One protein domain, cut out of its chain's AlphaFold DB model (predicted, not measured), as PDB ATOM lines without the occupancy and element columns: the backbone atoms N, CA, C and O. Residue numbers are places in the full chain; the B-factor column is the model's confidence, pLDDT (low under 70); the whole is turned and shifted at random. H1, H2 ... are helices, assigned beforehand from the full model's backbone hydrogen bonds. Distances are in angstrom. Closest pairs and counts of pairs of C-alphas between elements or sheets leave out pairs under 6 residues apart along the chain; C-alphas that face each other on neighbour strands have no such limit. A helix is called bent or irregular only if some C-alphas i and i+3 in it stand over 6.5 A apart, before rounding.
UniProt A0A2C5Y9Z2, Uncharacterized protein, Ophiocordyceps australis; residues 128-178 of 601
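What this domain is: This is residues 128 to 178 of the 601 residues of an uncharacterized protein of Ophiocordyceps australis (UniProt A0A2C5Y9Z2). The domain is an open, loose chain of four helices with an empty middle, shaped roughly like a wide U: the short helices H1 and H2 make one arm, the longest helix, H3, makes the slanting base, and H4 with the tail after it makes the other arm. No two of these helices touch, and H1, most of H2 and most of H3 stand free, while residues 169 to 178 turn round the end of H4. The printed part has 51 residues with four named helices, in the order H1, H2, H3, H4 along the chain, and no named strand. Its class is all helix, with 32 of the 51 printed residues in the helices. The whole is loose, with a radius of gyration of the C-alphas of 12.9 A, and elongated, with spans of 33 by 19 by 18 A.

How they stand to each other: The longest helix is H3, residues 144 to 155. It is close to H4, residues 160 to 168, but not clearly touching, with 1 pair of C-alphas within 8 A. That pair is the closest of the two helices, the C-alphas of Leu 155 and Leu 163, which are 7.7 A apart. The lines of H3 and H4 stand at a steep tilt of 39 degrees, and the two helices run opposite ways. From centre to centre they are 16.0 A apart. On the other side of H3 along the chain is H2, residues 135 to 139. H2 and H3 are apart, but only just, with their closest C-alphas 8.0 A from each other. Before H2 comes H1, residues 128 to 133, and these two meet only through their link, the single residue Leu 134. H1 is apart from H3 and from H4, and H2 is apart from H4. In H1, H2 and H4 every pair of O of residue i and N of residue i+4 is within hydrogen-bond range; in H3 this holds for 7 of 8 pairs.

Where its parts are: H3 runs 16.0 A from C-alpha 144 at (49.858, -27.643, -6.667) to C-alpha 155 at (38.767, -36.279, 0.948). H4 follows from residue 160 to residue 168 and measures 12.2 A from first to last C-alpha, ending with C-alpha 168 at (32.666, -23.026, 4.936). Going back along the chain from H3, H2 covers residues 135 to 139 and measures 6.0 A from first to last C-alpha. H1 covers residues 128 to 133, is 8.5 A long by the same measure, and begins with C-alpha 128 at (53.662, -37.649, 11.743). None of the four helices is bent or irregular. After H4, residues 169 to 178 hold no named helix, and the last printed C-alpha, that of Glu 178, is at (26.989, -21.149, 12.044).

The domain as a whole: The two C-alphas farthest apart are those of Asp 130 in H1 and Gly 174 after H4, at 34.9 A. The C-alphas of the first and last printed residues, Ser 128 and Glu 178, are 31.4 A apart. The printed part has no cut and is one domain, residues 128 to 178 of a full chain of 601 residues. The links are tight: 1 residue between H1 and H2, 4 residues between H2 and H3, and 4 residues between H3 and H4. The mean pLDDT of the printed part is 88.4. It is 96 in H1, 95 in H2 and in H3, and 88 in H4. The model's confidence is low, under 70, at residues 173 to 178.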
ATOM      1  N   SER A 128      54.737 -38.629  11.959       94.56
ATOM      2  CA  SER A 128      53.662 -37.649  11.743       94.56
ATOM      3  C   SER A 128      53.918 -36.343  12.502       94.56
ATOM      4  O   SER A 128      53.747 -35.276  11.930       94.56
ATOM      5  N   GLN A 129      54.428 -36.418  13.738       96.50
ATOM      6  CA  GLN A 129      54.757 -35.242  14.548       96.50
ATOM      7  C   GLN A 129      55.856 -34.381  13.902       96.50
ATOM      8  O   GLN A 129      55.770 -33.153  13.940       96.50
ATOM      9  N   ASP A 130      56.860 -35.001  13.274       95.88
ATOM     10  CA  ASP A 130      57.889 -34.266  12.530       95.88
ATOM     11  C   ASP A 130      57.280 -33.570  11.306       95.88
ATOM     12  O   ASP A 130      57.528 -32.385  11.082       95.88
ATOM     13  N   LEU A 131      56.434 -34.272  10.543       94.75
ATOM     14  CA  LEU A 131      55.743 -33.721   9.372       94.75
ATOM     15  C   LEU A 131      54.791 -32.571   9.739       94.75
ATOM     16  O   LEU A 131      54.778 -31.558   9.040       94.75
ATOM     17  N   ASP A 132      54.060 -32.691  10.847       94.81
ATOM     18  CA  ASP A 132      53.183 -31.646  11.381       94.81
ATOM     19  C   ASP A 132      54.002 -30.427  11.843       94.81
ATOM     20  O   ASP A 132      53.658 -29.290  11.514       94.81
ATOM     21  N   SER A 133      55.142 -30.638  12.517       96.62
ATOM     22  CA  SER A 133      56.052 -29.552  12.927       96.62
ATOM     23  C   SER A 133      56.718 -28.826  11.746       96.62
ATOM     24  O   SER A 133      57.070 -27.652  11.847       96.62
ATOM     25  N   LEU A 134      56.866 -29.514  10.611       95.81
ATOM     26  CA  LEU A 134      57.431 -28.984   9.368       95.81
ATOM     27  C   LEU A 134      56.356 -28.490   8.386       95.81
ATOM     28  O   LEU A 134      56.708 -28.034   7.293       95.81
ATOM     29  N   SER A 135      55.071 -28.564   8.749       94.88
ATOM     30  CA  SER A 135      53.922 -28.350   7.857       94.88
ATOM     31  C   SER A 135      53.996 -27.035   7.076       94.88
ATOM     32  O   SER A 135      54.015 -27.078   5.847       94.88
ATOM     33  N   ASP A 136      54.160 -25.886   7.737       95.44
ATOM     34  CA  ASP A 136      54.315 -24.576   7.078       95.44
ATOM     35  C   ASP A 136      55.481 -24.553   6.073       95.44
ATOM     36  O   ASP A 136      55.360 -24.043   4.956       95.44
ATOM     37  N   SER A 137      56.617 -25.159   6.436       96.06
ATOM     38  CA  SER A 137      57.814 -25.232   5.586       96.06
ATOM     39  C   SER A 137      57.655 -26.176   4.389       96.06
ATOM     40  O   SER A 137      58.327 -25.985   3.368       96.06
ATOM     41  N   ILE A 138      56.788 -27.184   4.507       95.12
ATOM     42  CA  ILE A 138      56.402 -28.096   3.426       95.12
ATOM     43  C   ILE A 138      55.393 -27.398   2.507       95.12
ATOM     44  O   ILE A 138      55.620 -27.336   1.300       95.12
ATOM     45  N   LEU A 139      54.329 -26.812   3.065       94.50
ATOM     46  CA  LEU A 139      53.269 -26.114   2.331       94.50
ATOM     47  C   LEU A 139      53.817 -24.925   1.528       94.50
ATOM     48  O   LEU A 139      53.513 -24.806   0.343       94.50
ATOM     49  N   ALA A 140      54.721 -24.124   2.105       96.25
ATOM     50  CA  ALA A 140      55.389 -23.016   1.414       96.25
ATOM     51  C   ALA A 140      56.285 -23.445   0.227       96.25
ATOM     52  O   ALA A 140      56.735 -22.598  -0.547       96.25
ATOM     53  N   LYS A 141      56.570 -24.747   0.076       95.00
ATOM     54  CA  LYS A 141      57.380 -25.326  -1.013       95.00
ATOM     55  C   LYS A 141      56.612 -26.349  -1.858       95.00
ATOM     56  O   LYS A 141      57.169 -26.882  -2.820       95.00
ATOM     57  N   ALA A 142      55.357 -26.633  -1.520       95.62
ATOM     58  CA  ALA A 142      54.539 -27.619  -2.201       95.62
ATOM     59  C   ALA A 142      54.045 -27.084  -3.555       95.62
ATOM     60  O   ALA A 142      53.410 -26.035  -3.641       95.62
ATOM     61  N   GLY A 143      54.303 -27.829  -4.633       95.94
ATOM     62  CA  GLY A 143      53.640 -27.579  -5.915       95.94
ATOM     63  C   GLY A 143      52.162 -27.974  -5.850       95.94
ATOM     64  O   GLY A 143      51.808 -28.874  -5.088       95.94
ATOM     65  N   SER A 144      51.306 -27.364  -6.680       94.56
ATOM     66  CA  SER A 144      49.858 -27.643  -6.667       94.56
ATOM     67  C   SER A 144      49.559 -29.139  -6.766       94.56
ATOM     68  O   SER A 144      48.863 -29.664  -5.916       94.56
ATOM     69  N   GLY A 145      50.220 -29.866  -7.674       96.44
ATOM     70  CA  GLY A 145      50.041 -31.313  -7.820       96.44
ATOM     71  C   GLY A 145      50.430 -32.162  -6.597       96.44
ATOM     72  O   GLY A 145      50.039 -33.321  -6.534       96.44
ATOM     73  N   PHE A 146      51.172 -31.635  -5.616       96.19
ATOM     74  CA  PHE A 146      51.317 -32.286  -4.305       96.19
ATOM     75  C   PHE A 146      50.093 -32.001  -3.426       96.19
ATOM     76  O   PHE A 146      49.515 -32.930  -2.871       96.19
ATOM     77  N   LEU A 147      49.672 -30.734  -3.354       95.88
ATOM     78  CA  LEU A 147      48.506 -30.290  -2.584       95.88
ATOM     79  C   LEU A 147      47.205 -30.937  -3.085       95.88
ATOM     80  O   LEU A 147      46.406 -31.383  -2.273       95.88
ATOM     81  N   ASP A 148      47.027 -31.062  -4.400       95.19
ATOM     82  CA  ASP A 148      45.875 -31.700  -5.044       95.19
ATOM     83  C   ASP A 148      45.795 -33.199  -4.688       95.19
ATOM     84  O   ASP A 148      44.725 -33.708  -4.357       95.19
ATOM     85  N   ASN A 149      46.935 -33.905  -4.682       95.69
ATOM     86  CA  ASN A 149      47.015 -35.315  -4.274       95.69
ATOM     87  C   ASN A 149      46.816 -35.498  -2.759       95.69
ATOM     88  O   ASN A 149      46.152 -36.446  -2.336       95.69
ATOM     89  N   ALA A 150      47.364 -34.599  -1.937       94.62
ATOM     90  CA  ALA A 150      47.155 -34.599  -0.491       94.62
ATOM     91  C   ALA A 150      45.687 -34.305  -0.134       94.62
ATOM     92  O   ALA A 150      45.122 -34.962   0.738       94.62
ATOM     93  N   LEU A 151      45.047 -33.380  -0.856       93.62
ATOM     94  CA  LEU A 151      43.625 -33.078  -0.724       93.62
ATOM     95  C   LEU A 151      42.762 -34.271  -1.144       93.62
ATOM     96  O   LEU A 151      41.864 -34.628  -0.393       93.62
ATOM     97  N   ALA A 152      43.050 -34.930  -2.272       94.12
ATOM     98  CA  ALA A 152      42.332 -36.140  -2.689       94.12
ATOM     99  C   ALA A 152      42.401 -37.245  -1.615       94.12
ATOM    100  O   ALA A 152      41.366 -37.709  -1.140       94.12
ATOM    101  N   ARG A 153      43.610 -37.558  -1.126       95.12
ATOM    102  CA  ARG A 153      43.833 -38.492  -0.004       95.12
ATOM    103  C   ARG A 153      43.131 -38.074   1.289       95.12
ATOM    104  O   ARG A 153      42.754 -38.925   2.095       95.12
ATOM    105  N   ARG A 154      42.954 -36.768   1.520       94.19
ATOM    106  CA  ARG A 154      42.214 -36.284   2.687       94.19
ATOM    107  C   ARG A 154      40.703 -36.373   2.497       94.19
ATOM    108  O   ARG A 154      40.026 -36.717   3.456       94.19
ATOM    109  N   LEU A 155      40.187 -36.132   1.291       92.81
ATOM    110  CA  LEU A 155      38.767 -36.279   0.948       92.81
ATOM    111  C   LEU A 155      38.277 -37.727   1.114       92.81
ATOM    112  O   LEU A 155      37.152 -37.930   1.549       92.81
ATOM    113  N   GLU A 156      39.140 -38.716   0.870       94.31
ATOM    114  CA  GLU A 156      38.880 -40.142   1.141       94.31
ATOM    115  C   GLU A 156      38.706 -40.476   2.643       94.31
ATOM    116  O   GLU A 156      38.184 -41.537   2.976       94.31
ATOM    117  N   THR A 157      39.167 -39.613   3.563       93.88
ATOM    118  CA  THR A 157      39.342 -39.941   4.999       93.88
ATOM    119  C   THR A 157      38.791 -38.896   5.978       93.88
ATOM    120  O   THR A 157      38.979 -39.015   7.193       93.88
ATOM    121  N   ILE A 158      38.169 -37.826   5.484       94.44
ATOM    122  CA  ILE A 158      37.637 -36.726   6.298       94.44
ATOM    123  C   ILE A 158      36.136 -36.941   6.576       94.44
ATOM    124  O   ILE A 158      35.381 -37.171   5.633       94.44
ATOM    125  N   PRO A 159      35.666 -36.852   7.836       93.00
ATOM    126  CA  PRO A 159      34.235 -36.910   8.139       93.00
ATOM    127  C   PRO A 159      33.456 -35.786   7.443       93.00
ATOM    128  O   PRO A 159      33.961 -34.664   7.345       93.00
ATOM    129  N   ALA A 160      32.217 -36.056   7.021       89.19
ATOM    130  CA  ALA A 160      31.388 -35.112   6.263       89.19
ATOM    131  C   ALA A 160      31.266 -33.744   6.959       89.19
ATOM    132  O   ALA A 160      31.607 -32.716   6.372       89.19
ATOM    133  N   ARG A 161      30.922 -33.735   8.254       89.00
ATOM    134  CA  ARG A 161      30.868 -32.526   9.100       89.00
ATOM    135  C   ARG A 161      32.199 -31.757   9.139       89.00
ATOM    136  O   ARG A 161      32.219 -30.533   9.060       89.00
ATOM    137  N   SER A 162      33.338 -32.452   9.199       89.38
ATOM    138  CA  SER A 162      34.664 -31.812   9.161       89.38
ATOM    139  C   SER A 162      34.997 -31.216   7.789       89.38
ATOM    140  O   SER A 162      35.667 -30.184   7.729       89.38
ATOM    141  N   LEU A 163      34.532 -31.841   6.702       89.31
ATOM    142  CA  LEU A 163      34.698 -31.352   5.332       89.31
ATOM    143  C   LEU A 163      33.830 -30.120   5.056       89.31
ATOM    144  O   LEU A 163      34.354 -29.119   4.571       89.31
ATOM    145  N   VAL A 164      32.545 -30.161   5.418       88.00
ATOM    146  CA  VAL A 164      31.622 -29.017   5.315       88.00
ATOM    147  C   VAL A 164      32.195 -27.817   6.070       88.00
ATOM    148  O   VAL A 164      32.418 -26.769   5.467       88.00
ATOM    149  N   ASN A 165      32.592 -27.999   7.334       85.81
ATOM    150  CA  ASN A 165      33.178 -26.925   8.141       85.81
ATOM    151  C   ASN A 165      34.510 -26.401   7.564       85.81
ATOM    152  O   ASN A 165      34.841 -25.229   7.744       85.81
ATOM    153  N   ALA A 166      35.295 -27.234   6.870       86.50
ATOM    154  CA  ALA A 166      36.515 -26.795   6.187       86.50
ATOM    155  C   ALA A 166      36.230 -26.010   4.893       86.50
ATOM    156  O   ALA A 166      36.980 -25.092   4.568       86.50
ATOM    157  N   LEU A 167      35.154 -26.337   4.171       87.31
ATOM    158  CA  LEU A 167      34.726 -25.627   2.962       87.31
ATOM    159  C   LEU A 167      34.003 -24.307   3.278       87.31
ATOM    160  O   LEU A 167      34.191 -23.337   2.541       87.31
ATOM    161  N   ALA A 168      33.252 -24.250   4.383       83.88
ATOM    162  CA  ALA A 168      32.666 -23.026   4.936       83.88
ATOM    163  C   ALA A 168      33.767 -22.037   5.365       83.88
ATOM    164  O   ALA A 168      33.843 -20.937   4.826       83.88
ATOM    165  N   ARG A 169      34.730 -22.472   6.200       85.06
ATOM    166  CA  ARG A 169      35.913 -21.662   6.582       85.06
ATOM    167  C   ARG A 169      36.802 -21.222   5.411       85.06
ATOM    168  O   ARG A 169      37.639 -20.345   5.589       85.06
ATOM    169  N   ALA A 170      36.671 -21.846   4.242       84.56
ATOM    170  CA  ALA A 170      37.382 -21.456   3.027       84.56
ATOM    171  C   ALA A 170      36.576 -20.487   2.134       84.56
ATOM    172  O   ALA A 170      37.014 -20.206   1.019       84.56
ATOM    173  N   GLU A 171      35.393 -20.036   2.573       80.50
ATOM    174  CA  GLU A 171      34.419 -19.243   1.798       80.50
ATOM    175  C   GLU A 171      33.959 -19.938   0.494       80.50
ATOM    176  O   GLU A 171      33.470 -19.305  -0.442       80.50
ATOM    177  N   ARG A 172      34.122 -21.269   0.393       77.81
ATOM    178  CA  ARG A 172      33.911 -22.024  -0.858       77.81
ATOM    179  C   ARG A 172      32.530 -22.643  -1.008       77.81
ATOM    180  O   ARG A 172      32.195 -23.043  -2.121       77.81
ATOM    181  N   LEU A 173      31.771 -22.763   0.081       69.62
ATOM    182  CA  LEU A 173      30.447 -23.390   0.065       69.62
ATOM    183  C   LEU A 173      29.306 -22.384  -0.170       69.62
ATOM    184  O   LEU A 173      28.257 -22.778  -0.661       69.62
ATOM    185  N   GLY A 174      29.510 -21.101   0.156       62.38
ATOM    186  CA  GLY A 174      28.441 -20.090   0.188       62.38
ATOM    187  C   GLY A 174      27.582 -20.119   1.462       62.38
ATOM    188  O   GLY A 174      26.631 -19.352   1.558       62.38
ATOM    189  N   TYR A 175      27.947 -20.970   2.424       56.81
ATOM    190  CA  TYR A 175      27.333 -21.118   3.744       56.81
ATOM    191  C   TYR A 175      28.353 -20.744   4.825       56.81
ATOM    192  O   TYR A 175      29.552 -20.992   4.647       56.81
ATOM    193  N   ASP A 176      27.877 -20.156   5.922       54.91
ATOM    194  CA  ASP A 176      28.708 -19.768   7.064       54.91
ATOM    195  C   ASP A 176      28.894 -20.934   8.056       54.91
ATOM    196  O   ASP A 176      28.209 -21.954   7.987       54.91
ATOM    197  N   VAL A 177      29.835 -20.797   8.990       52.38
ATOM    198  CA  VAL A 177      30.192 -21.828   9.983       52.38
ATOM    199  C   VAL A 177      29.096 -22.022  11.046       52.38
ATOM    200  O   VAL A 177      29.105 -23.027  11.755       52.38
ATOM    201  N   GLU A 178      28.146 -21.089  11.140       53.28
ATOM    202  CA  GLU A 178      26.989 -21.149  12.044       53.28
ATOM    203  C   GLU A 178      25.774 -21.901  11.462       53.28
ATOM    204  O   GLU A 178      24.811 -22.129  12.193       53.28
TER     205      GLU A 178